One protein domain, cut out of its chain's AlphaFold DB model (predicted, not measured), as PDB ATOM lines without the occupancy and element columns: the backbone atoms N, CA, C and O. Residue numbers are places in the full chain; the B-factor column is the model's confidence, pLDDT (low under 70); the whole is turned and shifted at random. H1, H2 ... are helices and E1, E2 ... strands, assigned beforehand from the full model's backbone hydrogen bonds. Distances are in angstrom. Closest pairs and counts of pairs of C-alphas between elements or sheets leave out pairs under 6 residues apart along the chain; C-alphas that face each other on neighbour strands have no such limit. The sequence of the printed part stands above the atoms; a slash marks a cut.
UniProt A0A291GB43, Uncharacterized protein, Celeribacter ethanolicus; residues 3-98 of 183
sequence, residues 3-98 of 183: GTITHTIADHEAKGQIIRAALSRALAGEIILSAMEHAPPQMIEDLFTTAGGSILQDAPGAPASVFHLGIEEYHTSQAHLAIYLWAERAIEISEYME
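This is residues 3 to 98 of the 183 residues of an uncharacterized protein of Celeribacter ethanolicus (UniProt A0A291GB43). A small antiparallel sheet, E1-E2-E3, is covered on one face by H3, which crosses the long helix H1; H2 folds back beside H1's end, and residues 3 to 15 of H1 stick out as an arm. The 96 printed residues, mostly helix by class, run H1, H2, E1, E2, E3, H3; the whole is only just loose, close to compact (radius of gyration of the C-alphas 15.1 A), spanning 51 by 29 by 21 A.

E1 is residues 54 to 57, E2 64 to 68, E3 71 to 75, H2 41 to 50. H1, residues 3 to 36, measures 50.0 A from C-alpha 3 at (-6.212, 28.798, 100.976). H3, residues 79 to 96, measures 26.0 A, ending at (3.750, 32.071, 72.912).

The strands form a meander, each the antiparallel neighbour of the one before: N 56 and O 65 are 2.8 A apart, N 66 and O 73 2.9 A, within hydrogen-bond range. H3 makes two layers with the sheet, at a height of 7.3 A. H1 touches H3 at a steep tilt of 54 degrees, C-alphas 28 and 87 closest at 4.2 A. H1 and H2 form a helical hairpin, C-alphas 31 and 44 closest at 6.3 A. Every O i to N i+4 pair is within range in H2 and H3, 29 of 30 in H1.

C-alphas 3 and 38 are farthest apart, 53.2 A. The printed part has no cut and no long link. pLDDT is under 70 at residues 3 to 14, 75 to 77 and 97.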
ATOM      1  N   GLY A   3      -6.005  28.365 102.367       30.73
ATOM      2  CA  GLY A   3      -6.212  28.798 100.976       30.73
ATOM      3  C   GLY A   3      -5.452  30.055 100.542       30.73
ATOM      4  O   GLY A   3      -5.218  30.226  99.354       30.73
ATOM      5  N   THR A   4      -5.037  30.929 101.463       35.34
ATOM      6  CA  THR A   4      -4.337  32.174 101.093       35.34
ATOM      7  C   THR A   4      -2.873  31.921 100.727       35.34
ATOM      8  O   THR A   4      -2.373  32.524  99.791       35.34
ATOM      9  N   ILE A   5      -2.205  30.980 101.403       38.03
ATOM     10  CA  ILE A   5      -0.777  30.690 101.195       38.03
ATOM     11  C   ILE A   5      -0.548  30.010  99.834       38.03
ATOM     12  O   ILE A   5       0.392  30.356  99.123       38.03
ATOM     13  N   THR A   6      -1.437  29.100  99.427       37.59
ATOM     14  CA  THR A   6      -1.314  28.371  98.154       37.59
ATOM     15  C   THR A   6      -1.514  29.274  96.934       37.59
ATOM     16  O   THR A   6      -0.849  29.080  95.922       37.59
ATOM     17  N   HIS A   7      -2.383  30.288  97.032       37.81
ATOM     18  CA  HIS A   7      -2.585  31.260  95.953       37.81
ATOM     19  C   HIS A   7      -1.402  32.224  95.796       37.81
ATOM     20  O   HIS A   7      -1.046  32.556  94.672       37.81
ATOM     21  N   THR A   8      -0.772  32.646  96.895       51.84
ATOM     22  CA  THR A   8       0.379  33.560  96.846       51.84
ATOM     23  C   THR A   8       1.629  32.876  96.281       51.84
ATOM     24  O   THR A   8       2.325  33.470  95.467       51.84
ATOM     25  N   ILE A   9       1.893  31.614  96.641       49.12
ATOM     26  CA  ILE A   9       3.055  30.864  96.126       49.12
ATOM     27  C   ILE A   9       2.928  30.604  94.618       49.12
ATOM     28  O   ILE A   9       3.882  30.843  93.883       49.12
ATOM     29  N   ALA A  10       1.744  30.195  94.150       54.72
ATOM     30  CA  ALA A  10       1.491  29.980  92.725       54.72
ATOM     31  C   ALA A  10       1.622  31.276  91.897       54.72
ATOM     32  O   ALA A  10       2.089  31.236  90.762       54.72
ATOM     33  N   ASP A  11       1.253  32.428  92.471       65.19
ATOM     34  CA  ASP A  11       1.406  33.739  91.827       65.19
ATOM     35  C   ASP A  11       2.882  34.169  91.737       65.19
ATOM     36  O   ASP A  11       3.324  34.651  90.697       65.19
ATOM     37  N   HIS A  12       3.689  33.936  92.779       62.75
ATOM     38  CA  HIS A  12       5.130  34.219  92.725       62.75
ATOM     39  C   HIS A  12       5.874  33.313  91.739       62.75
ATOM     40  O   HIS A  12       6.726  33.800  90.997       62.75
ATOM     41  N   GLU A  13       5.541  32.022  91.695       68.75
ATOM     42  CA  GLU A  13       6.152  31.080  90.757       68.75
ATOM     43  C   GLU A  13       5.801  31.426  89.304       68.75
ATOM     44  O   GLU A  13       6.694  31.480  88.459       68.75
ATOM     45  N   ALA A  14       4.534  31.751  89.025       69.56
ATOM     46  CA  ALA A  14       4.098  32.193  87.702       69.56
ATOM     47  C   ALA A  14       4.798  33.495  87.272       69.56
ATOM     48  O   ALA A  14       5.284  33.595  86.147       69.56
ATOM     49  N   LYS A  15       4.925  34.475  88.174       72.56
ATOM     50  CA  LYS A  15       5.660  35.725  87.903       72.56
ATOM     51  C   LYS A  15       7.143  35.471  87.632       72.56
ATOM     52  O   LYS A  15       7.693  36.042  86.694       72.56
ATOM     53  N   GLY A  16       7.772  34.583  88.402       72.25
ATOM     54  CA  GLY A  16       9.149  34.146  88.164       72.25
ATOM     55  C   GLY A  16       9.319  33.470  86.800       72.25
ATOM     56  O   GLY A  16      10.262  33.782  86.080       72.25
ATOM     57  N   GLN A  17       8.374  32.614  86.393       75.19
ATOM     58  CA  GLN A  17       8.390  31.967  85.074       75.19
ATOM     59  C   GLN A  17       8.319  32.974  83.921       75.19
ATOM     60  O   GLN A  17       9.067  32.834  82.955       75.19
ATOM     61  N   ILE A  18       7.469  33.999  84.024       78.00
ATOM     62  CA  ILE A  18       7.364  35.028  82.981       78.00
ATOM     63  C   ILE A  18       8.676  35.820  82.881       78.00
ATOM     64  O   ILE A  18       9.156  36.063  81.778       78.00
ATOM     65  N   ILE A  19       9.306  36.164  84.009       78.69
ATOM     66  CA  ILE A  19      10.605  36.859  84.007       78.69
ATOM     67  C   ILE A  19      11.713  35.993  83.416       78.69
ATOM     68  O   ILE A  19      12.491  36.493  82.606       78.69
ATOM     69  N   ARG A  20      11.756  34.699  83.757       81.69
ATOM     70  CA  ARG A  20      12.690  33.744  83.145       81.69
ATOM     71  C   ARG A  20      12.538  33.723  81.634       81.69
ATOM     72  O   ARG A  20      13.511  33.933  80.927       81.69
ATOM     73  N   ALA A  21      11.315  33.546  81.143       81.19
ATOM     74  CA  ALA A  21      11.054  33.513  79.711       81.19
ATOM     75  C   ALA A  21      11.409  34.846  79.017       81.19
ATOM     76  O   ALA A  21      11.952  34.832  77.914       81.19
ATOM     77  N   ALA A  22      11.185  35.989  79.677       81.81
ATOM     78  CA  ALA A  22      11.593  37.303  79.178       81.81
ATOM     79  C   ALA A  22      13.119  37.418  79.034       81.81
ATOM     80  O   ALA A  22      13.627  37.856  78.000       81.81
ATOM     81  N   LEU A  23      13.855  37.025  80.074       83.00
ATOM     82  CA  LEU A  23      15.314  37.071  80.098       83.00
ATOM     83  C   LEU A  23      15.937  36.098  79.101       83.00
ATOM     84  O   LEU A  23      16.837  36.487  78.358       83.00
ATOM     85  N   SER A  24      15.416  34.870  79.027       87.69
ATOM     86  CA  SER A  24      15.857  33.888  78.041       87.69
ATOM     87  C   SER A  24      15.650  34.404  76.618       87.69
ATOM     88  O   SER A  24      16.540  34.246  75.791       87.69
ATOM     89  N   ARG A  25      14.530  35.090  76.331       86.25
ATOM     90  CA  ARG A  25      14.292  35.737  75.027       86.25
ATOM     91  C   ARG A  25      15.338  36.801  74.708       86.25
ATOM     92  O   ARG A  25      15.825  36.842  73.581       86.25
ATOM     93  N   ALA A  26      15.648  37.678  75.663       84.81
ATOM     94  CA  ALA A  26      16.612  38.757  75.455       84.81
ATOM     95  C   ALA A  26      18.000  38.194  75.108       84.81
ATOM     96  O   ALA A  26      18.558  38.544  74.067       84.81
ATOM     97  N   LEU A  27      18.492  37.242  75.908       90.12
ATOM     98  CA  LEU A  27      19.764  36.562  75.655       90.12
ATOM     99  C   LEU A  27      19.747  35.779  74.334       90.12
ATOM    100  O   LEU A  27      20.705  35.834  73.566       90.12
ATOM    101  N   ALA A  28      18.651  35.079  74.035       90.12
ATOM    102  CA  ALA A  28      18.493  34.362  72.776       90.12
ATOM    103  C   ALA A  28      18.585  35.291  71.556       90.12
ATOM    104  O   ALA A  28      19.233  34.944  70.568       90.12
ATOM    105  N   GLY A  29      17.992  36.486  71.634       89.00
ATOM    106  CA  GLY A  29      18.105  37.504  70.591       89.00
ATOM    107  C   GLY A  29      19.551  37.950  70.358       89.00
ATOM    108  O   GLY A  29      19.991  38.012  69.210       89.00
ATOM    109  N   GLU A  30      20.307  38.199  71.430       90.62
ATOM    110  CA  GLU A  30      21.733  38.558  71.351       90.62
ATOM    111  C   GLU A  30      22.588  37.431  70.753       90.62
ATOM    112  O   GLU A  30      23.451  37.683  69.906       90.62
ATOM    113  N   ILE A  31      22.320  36.180  71.143       92.19
ATOM    114  CA  ILE A  31      23.000  34.991  70.615       92.19
ATOM    115  C   ILE A  31      22.744  34.840  69.114       92.19
ATOM    116  O   ILE A  31      23.696  34.673  68.352       92.19
ATOM    117  N   ILE A  32      21.484  34.918  68.673       90.50
ATOM    118  CA  ILE A  32      21.128  34.772  67.255       90.50
ATOM    119  C   ILE A  32      21.729  35.906  66.427       90.50
ATOM    120  O   ILE A  32      22.289  35.648  65.362       90.50
ATOM    121  N   LEU A  33      21.672  37.146  66.919       90.38
ATOM    122  CA  LEU A  33      22.286  38.281  66.232       90.38
ATOM    123  C   LEU A  33      23.800  38.077  66.072       90.38
ATOM    124  O   LEU A  33      24.319  38.185  64.963       90.38
ATOM    125  N   SER A  34      24.486  37.684  67.148       89.00
ATOM    126  CA  SER A  34      25.925  37.388  67.122       89.00
ATOM    127  C   SER A  34      26.258  36.249  66.144       89.00
ATOM    128  O   SER A  34      27.254  36.309  65.420       89.00
ATOM    129  N   ALA A  35      25.402  35.226  66.062       85.50
ATOM    130  CA  ALA A  35      25.521  34.128  65.100       85.50
ATOM    131  C   ALA A  35      25.453  34.614  63.650       85.50
ATOM    132  O   ALA A  35      26.255  34.208  62.804       85.50
ATOM    133  N   MET A  36      24.476  35.481  63.364       88.06
ATOM    134  CA  MET A  36      24.245  36.059  62.041       88.06
ATOM    135  C   MET A  36      25.405  36.957  61.605       88.06
ATOM    136  O   MET A  36      25.709  37.026  60.417       88.06
ATOM    137  N   GLU A  37      26.089  37.585  62.559       91.81
ATOM    138  CA  GLU A  37      27.319  38.354  62.340       91.81
ATOM    139  C   GLU A  37      28.576  37.475  62.202       91.81
ATOM    140  O   GLU A  37      29.688  37.989  62.066       91.81
ATOM    141  N   HIS A  38      28.414  36.147  62.181       86.81
ATOM    142  CA  HIS A  38      29.494  35.164  62.088       86.81
ATOM    143  C   HIS A  38      30.500  35.250  63.244       86.81
ATOM    144  O   HIS A  38      31.699  35.013  63.050       86.81
ATOM    145  N   ALA A  39      30.021  35.560  64.454       88.19
ATOM    146  CA  ALA A  39      30.839  35.489  65.655       88.19
ATOM    147  C   ALA A  39      31.469  34.088  65.811       88.19
ATOM    148  O   ALA A  39      30.851  33.072  65.470       88.19
ATOM    149  N   PRO A  40      32.712  33.999  66.317       92.62
ATOM    150  CA  PRO A  40      33.355  32.713  66.543       92.62
ATOM    151  C   PRO A  40      32.579  31.903  67.600       92.62
ATOM    152  O   PRO A  40      32.091  32.497  68.561       92.62
ATOM    153  N   PRO A  41      32.522  30.558  67.502       89.88
ATOM    154  CA  PRO A  41      31.766  29.722  68.441       89.88
ATOM    155  C   PRO A  41      32.073  29.989  69.919       89.88
ATOM    156  O   PRO A  41      31.158  30.052  70.732       89.88
ATOM    157  N   GLN A  42      33.344  30.242  70.246       91.38
ATOM    158  CA  GLN A  42      33.758  30.558  71.614       91.38
ATOM    159  C   GLN A  42      33.068  31.813  72.162       91.38
ATOM    160  O   GLN A  42      32.691  31.839  73.321       91.38
ATOM    161  N   MET A  43      32.851  32.836  71.332       91.62
ATOM    162  CA  MET A  43      32.178  34.062  71.767       91.62
ATOM    163  C   MET A  43      30.712  33.801  72.133       91.62
ATOM    164  O   MET A  43      30.202  34.408  73.068       91.62
ATOM    165  N   ILE A  44      30.048  32.882  71.429       91.12
ATOM    166  CA  ILE A  44      28.671  32.469  71.730       91.12
ATOM    167  C   ILE A  44      28.616  31.700  73.054       91.12
ATOM    168  O   ILE A  44      27.741  31.949  73.881       91.12
ATOM    169  N   GLU A  45      29.573  30.798  73.274       91.44
ATOM    170  CA  GLU A  45      29.711  30.058  74.533       91.44
ATOM    171  C   GLU A  45      30.017  30.999  75.713       91.44
ATOM    172  O   GLU A  45      29.416  30.867  76.782       91.44
ATOM    173  N   ASP A  46      30.878  31.998  75.510       92.12
ATOM    174  CA  ASP A  46      31.215  33.007  76.518       92.12
ATOM    175  C   ASP A  46      30.012  33.909  76.842       92.12
ATOM    176  O   ASP A  46      29.744  34.161  78.016       92.12
ATOM    177  N   LEU A  47      29.252  34.360  75.834       90.31
ATOM    178  CA  LEU A  47      28.004  35.120  76.018       90.31
ATOM    179  C   LEU A  47      27.004  34.338  76.876       90.31
ATOM    180  O   LEU A  47      26.484  34.857  77.864       90.31
ATOM    181  N   PHE A  48      26.779  33.071  76.528       90.88
ATOM    182  CA  PHE A  48      25.836  32.208  77.233       90.88
ATOM    183  C   PHE A  48      26.263  31.945  78.683       90.88
ATOM    184  O   PHE A  48      25.465  32.097  79.607       90.88
ATOM    185  N   THR A  49      27.532  31.592  78.906       91.69
ATOM    186  CA  THR A  49      28.050  31.282  80.250       91.69
ATOM    187  C   THR A  49      28.191  32.517  81.135       91.69
ATOM    188  O   THR A  49      27.888  32.446  82.327       91.69
ATOM    189  N   THR A  50      28.567  33.670  80.573       87.94
ATOM    190  CA  THR A  50      28.619  34.950  81.306       87.94
ATOM    191  C   THR A  50      27.236  35.368  81.795       87.94
ATOM    192  O   THR A  50      27.110  35.924  82.884       87.94
ATOM    193  N   ALA A  51      26.186  35.040  81.040       85.00
ATOM    194  CA  ALA A  51      24.802  35.243  81.453       85.00
ATOM    195  C   ALA A  51      24.292  34.194  82.468       85.00
ATOM    196  O   ALA A  51      23.111  34.198  82.810       85.00
ATOM    197  N   GLY A  52      25.153  33.289  82.952       85.69
ATOM    198  CA  GLY A  52      24.811  32.241  83.920       85.69
ATOM    199  C   GLY A  52      24.373  30.912  83.294       85.69
ATOM    200  O   GLY A  52      23.933  30.011  84.009       85.69
ATOM    201  N   GLY A  53      24.468  30.768  81.970       89.50
ATOM    202  CA  GLY A  53      24.186  29.520  81.270       89.50
ATOM    203  C   GLY A  53      25.188  28.423  81.624       89.50
ATOM    204  O   GLY A  53      26.384  28.661  81.774       89.50
ATOM    205  N   SER A  54      24.699  27.193  81.756       91.44
ATOM    206  CA  SER A  54      25.526  26.017  82.021       91.44
ATOM    207  C   SER A  54      25.642  25.162  80.770       91.44
ATOM    208  O   SER A  54      24.628  24.801  80.176       91.44
ATOM    209  N   ILE A  55      26.871  24.812  80.396       90.19
ATOM    210  CA  ILE A  55      27.169  23.858  79.326       90.19
ATOM    211  C   ILE A  55      27.642  22.562  79.985       90.19
ATOM    212  O   ILE A  55      28.620  22.558  80.733       90.19
ATOM    213  N   LEU A  56      26.947  21.462  79.719       88.25
ATOM    214  CA  LEU A  56      27.237  20.141  80.260       88.25
ATOM    215  C   LEU A  56      27.740  19.244  79.127       88.25
ATOM    216  O   LEU A  56      27.027  18.983  78.158       88.25
ATOM    217  N   GLN A  57      28.982  18.776  79.244       84.00
ATOM    218  CA  GLN A  57      29.597  17.883  78.266       84.00
ATOM    219  C   GLN A  57      30.533  16.895  78.972       84.00
ATOM    220  O   GLN A  57      31.516  17.296  79.591       84.00
ATOM    221  N   ASP A  58      30.241  15.595  78.863       77.19
ATOM    222  CA  ASP A  58      30.972  14.544  79.595       77.19
ATOM    223  C   ASP A  58      32.437  14.393  79.145       77.19
ATOM    224  O   ASP A  58      33.314  14.036  79.933       77.19
ATOM    225  N   ALA A  59      32.708  14.636  77.861       77.94
ATOM    226  CA  ALA A  59      34.039  14.581  77.265       77.94
ATOM    227  C   ALA A  59      34.086  15.408  75.967       77.94
ATOM    228  O   ALA A  59      33.051  15.569  75.316       77.94
ATOM    229  N   PRO A  60      35.266  15.876  75.517       74.44
ATOM    230  CA  PRO A  60      35.395  16.551  74.227       74.44
ATOM    231  C   PRO A  60      34.815  15.705  73.080       74.44
ATOM    232  O   PRO A  60      35.254  14.580  72.843       74.44
ATOM    233  N   GLY A  61      33.819  16.246  72.373       70.44
ATOM    234  CA  GLY A  61      33.128  15.570  71.266       70.44
ATOM    235  C   GLY A  61      31.950  14.675  71.675       70.44
ATOM    236  O   GLY A  61      31.268  14.146  70.795       70.44
ATOM    237  N   ALA A  62      31.677  14.524  72.976       79.38
ATOM    238  CA  ALA A  62      30.417  13.968  73.464       79.38
ATOM    239  C   ALA A  62      29.256  14.950  73.200       79.38
ATOM    240  O   ALA A  62      29.511  16.145  73.011       79.38
ATOM    241  N   PRO A  63      27.997  14.479  73.176       83.81
ATOM    242  CA  PRO A  63      26.832  15.357  73.145       83.81
ATOM    243  C   PRO A  63      26.905  16.417  74.246       83.81
ATOM    244  O   PRO A  63      27.299  16.108  75.372       83.81
ATOM    245  N   ALA A  64      26.554  17.650  73.901       86.56
ATOM    246  CA  ALA A  64      26.480  18.754  74.842       86.56
ATOM    247  C   ALA A  64      25.012  19.059  75.161       86.56
ATOM    248  O   ALA A  64      24.189  19.220  74.256       86.56
ATOM    249  N   SER A  65      24.680  19.172  76.442       88.19
ATOM    250  CA  SER A  65      23.428  19.790  76.872       88.19
ATOM    251  C   SER A  65      23.699  21.174  77.439       88.19
ATOM    252  O   SER A  65      24.787  21.467  77.938       88.19
ATOM    253  N   VAL A  66      22.711  22.050  77.321       90.62
ATOM    254  CA  VAL A  66      22.782  23.399  77.872       90.62
ATOM    255  C   VAL A  66      21.555  23.678  78.714       90.62
ATOM    256  O   VAL A  66      20.446  23.267  78.379       90.62
ATOM    257  N   PHE A  67      21.766  24.380  79.818       90.44
ATOM    258  CA  PHE A  67      20.714  24.747  80.750       90.44
ATOM    259  C   PHE A  67      20.843  26.215  81.126       90.44
ATOM    260  O   PHE A  67      21.909  26.663  81.553       90.44
ATOM    261  N   HIS A  68      19.745  26.955  81.014       88.94
ATOM    262  CA  HIS A  68      19.664  28.328  81.500       88.94
ATOM    263  C   HIS A  68      18.215  28.713  81.789       88.94
ATOM    264  O   HIS A  68      17.319  28.418  80.998       88.94
ATOM    265  N   LEU A  69      17.990  29.345  82.948       83.88
ATOM    266  CA  LEU A  69      16.690  29.878  83.385       83.88
ATOM    267  C   LEU A  69      15.518  28.889  83.231       83.88
ATOM    268  O   LEU A  69      14.419  29.252  82.812       83.88
ATOM    269  N   GLY A  70      15.747  27.620  83.581       80.44
ATOM    270  CA  GLY A  70      14.715  26.577  83.546       80.44
ATOM    271  C   GLY A  70      14.402  26.023  82.153       80.44
ATOM    272  O   GLY A  70      13.516  25.181  82.038       80.44
ATOM    273  N   ILE A  71      15.118  26.465  81.116       82.62
ATOM    274  CA  ILE A  71      15.081  25.875  79.780       82.62
ATOM    275  C   ILE A  71      16.324  25.004  79.632       82.62
ATOM    276  O   ILE A  71      17.454  25.478  79.780       82.62
ATOM    277  N   GLU A  72      16.097  23.730  79.345       86.25
ATOM    278  CA  GLU A  72      17.143  22.765  79.045       86.25
ATOM    279  C   GLU A  72      17.012  22.329  77.595       86.25
ATOM    280  O   GLU A  72      15.914  21.982  77.158       86.25
ATOM    281  N   GLU A  73      18.128  22.312  76.875       85.56
ATOM    282  CA  GLU A  73      18.191  21.717  75.548       85.56
ATOM    283  C   GLU A  73      19.289  20.666  75.470       85.56
ATOM    284  O   GLU A  73      20.430  20.856  75.904       85.56
ATOM    285  N   TYR A  74      18.914  19.526  74.894       77.38
ATOM    286  CA  TYR A  74      19.737  18.329  74.820       77.38
ATOM    287  C   TYR A  74      20.157  18.108  73.380       77.38
ATOM    288  O   TYR A  74      19.334  17.665  72.582       77.38
ATOM    289  N   HIS A  75      21.419  18.367  73.022       68.56
ATOM    290  CA  HIS A  75      21.820  18.151  71.635       68.56
ATOM    291  C   HIS A  75      23.293  17.781  71.400       68.56
ATOM    292  O   HIS A  75      23.984  17.239  72.254       68.56
ATOM    293  N   THR A  76      23.668  17.858  70.122       65.38
ATOM    294  CA  THR A  76      24.739  17.142  69.408       65.38
ATOM    295  C   THR A  76      26.169  17.384  69.929       65.38
ATOM    296  O   THR A  76      26.376  18.044  70.937       65.38
ATOM    297  N   SER A  77      27.186  16.846  69.245       67.38
ATOM    298  CA  SER A  77      28.603  16.828  69.663       67.38
ATOM    299  C   SER A  77      29.292  18.194  69.868       67.38
ATOM    300  O   SER A  77      30.498  18.223  70.123       67.38
ATOM    301  N   GLN A  78      28.578  19.318  69.727       83.19
ATOM    302  CA  GLN A  78      29.118  20.681  69.778       83.19
ATOM    303  C   GLN A  78      28.244  21.593  70.654       83.19
ATOM    304  O   GLN A  78      27.038  21.697  70.430       83.19
ATOM    305  N   ALA A  79      28.866  22.285  71.615       86.06
ATOM    306  CA  ALA A  79      28.188  23.124  72.604       86.06
ATOM    307  C   ALA A  79      27.450  24.323  71.991       86.06
ATOM    308  O   ALA A  79      26.260  24.493  72.237       86.06
ATOM    309  N   HIS A  80      28.103  25.109  71.131       87.31
ATOM    310  CA  HIS A  80      27.464  26.256  70.473       87.31
ATOM    311  C   HIS A  80      26.190  25.899  69.684       87.31
ATOM    312  O   HIS A  80      25.265  26.703  69.633       87.31
ATOM    313  N   LEU A  81      26.091  24.695  69.103       87.75
ATOM    314  CA  LEU A  81      24.863  24.266  68.427       87.75
ATOM    315  C   LEU A  81      23.731  23.987  69.426       87.75
ATOM    316  O   LEU A  81      22.587  24.340  69.155       87.75
ATOM    317  N   ALA A  82      24.041  23.406  70.588       89.50
ATOM    318  CA  ALA A  82      23.065  23.261  71.667       89.50
ATOM    319  C   ALA A  82      22.592  24.635  72.187       89.50
ATOM    320  O   ALA A  82      21.399  24.818  72.409       89.50
ATOM    321  N   ILE A  83      23.494  25.622  72.282       91.38
ATOM    322  CA  ILE A  83      23.153  27.012  72.641       91.38
ATOM    323  C   ILE A  83      22.206  27.647  71.610       91.38
ATOM    324  O   ILE A  83      21.253  28.320  71.995       91.38
ATOM    325  N   TYR A  84      22.420  27.425  70.308       89.12
ATOM    326  CA  TYR A  84      21.511  27.949  69.282       89.12
ATOM    327  C   TYR A  84      20.107  27.365  69.376       89.12
ATOM    328  O   TYR A  84      19.135  28.111  69.301       89.12
ATOM    329  N   LEU A  85      19.990  26.055  69.591       89.38
ATOM    330  CA  LEU A  85      18.688  25.408  69.752       89.38
ATOM    331  C   LEU A  85      17.981  25.885  71.026       89.38
ATOM    332  O   LEU A  85      16.781  26.151  71.005       89.38
ATOM    333  N   TRP A  86      18.737  26.091  72.108       93.12
ATOM    334  CA  TRP A  86      18.229  26.750  73.310       93.12
ATOM    335  C   TRP A  86      17.707  28.160  73.017       93.12
ATOM    336  O   TRP A  86      16.627  28.520  73.487       93.12
ATOM    337  N   ALA A  87      18.425  28.943  72.206       91.88
ATOM    338  CA  ALA A  87      18.016  30.295  71.848       91.88
ATOM    339  C   ALA A  87      16.720  30.299  71.017       91.88
ATOM    340  O   ALA A  87      15.793  31.047  71.326       91.88
ATOM    341  N   GLU A  88      16.609  29.424  70.013       90.25
ATOM    342  CA  GLU A  88      15.370  29.253  69.243       90.25
ATOM    343  C   GLU A  88      14.199  28.879  70.160       90.25
ATOM    344  O   GLU A  88      13.147  29.525  70.128       90.25
ATOM    345  N   ARG A  89      14.406  27.912  71.063       88.44
ATOM    346  CA  ARG A  89      13.384  27.479  72.019       88.44
ATOM    347  C   ARG A  89      12.939  28.599  72.957       88.44
ATOM    348  O   ARG A  89      11.744  28.754  73.218       88.44
ATOM    349  N   ALA A  90      13.882  29.379  73.474       88.94
ATOM    350  CA  ALA A  90      13.597  30.511  74.347       88.94
ATOM    351  C   ALA A  90      12.741  31.576  73.644       88.94
ATOM    352  O   ALA A  90      11.799  32.106  74.242       88.94
ATOM    353  N   ILE A  91      13.012  31.848  72.363       87.31
ATOM    354  CA  ILE A  91      12.197  32.761  71.559       87.31
ATOM    355  C   ILE A  91      10.790  32.196  71.372       87.31
ATOM    356  O   ILE A  91       9.838  32.901  71.701       87.31
ATOM    357  N   GLU A  92      10.640  30.936  70.958       85.12
ATOM    358  CA  GLU A  92       9.323  30.301  70.788       85.12
ATOM    359  C   GLU A  92       8.463  30.384  72.058       85.12
ATOM    360  O   GLU A  92       7.294  30.774  72.005       85.12
ATOM    361  N   ILE A  93       9.044  30.045  73.216       81.31
ATOM    362  CA  ILE A  93       8.356  30.109  74.513       81.31
ATOM    363  C   ILE A  93       7.896  31.541  74.795       81.31
ATOM    364  O   ILE A  93       6.760  31.767  75.208       81.31
ATOM    365  N   SER A  94       8.763  32.519  74.553       77.56
ATOM    366  CA  SER A  94       8.452  33.917  74.838       77.56
ATOM    367  C   SER A  94       7.425  34.534  73.883       77.56
ATOM    368  O   SER A  94       6.641  35.380  74.307       77.56
ATOM    369  N   GLU A  95       7.403  34.116  72.611       79.81
ATOM    370  CA  GLU A  95       6.389  34.523  71.633       79.81
ATOM    371  C   GLU A  95       5.023  33.956  71.994       79.81
ATOM    372  O   GLU A  95       4.037  34.688  71.976       79.81
ATOM    373  N   TYR A  96       4.973  32.686  72.405       71.69
ATOM    374  CA  TYR A  96       3.750  32.071  72.912       71.69
ATOM    375  C   TYR A  96       3.176  32.818  74.125       71.69
ATOM    376  O   TYR A  96       1.964  32.855  74.323       71.69
ATOM    377  N   MET A  97       4.047  33.420  74.935       67.69
ATOM    378  CA  MET A  97       3.682  34.139  76.153       67.69
ATOM    379  C   MET A  97       3.481  35.656  75.951       67.69
ATOM    380  O   MET A  97       3.218  36.346  76.934       67.69
ATOM    381  N   GLU A  98       3.604  36.180  74.722       70.00
ATOM    382  CA  GLU A  98       3.477  37.617  74.388       70.00
ATOM    383  C   GLU A  98       4.336  38.543  75.282       70.00
ATOM    384  O   GLU A  98       3.929  39.640  75.670       70.00
TER     385      GLU A  98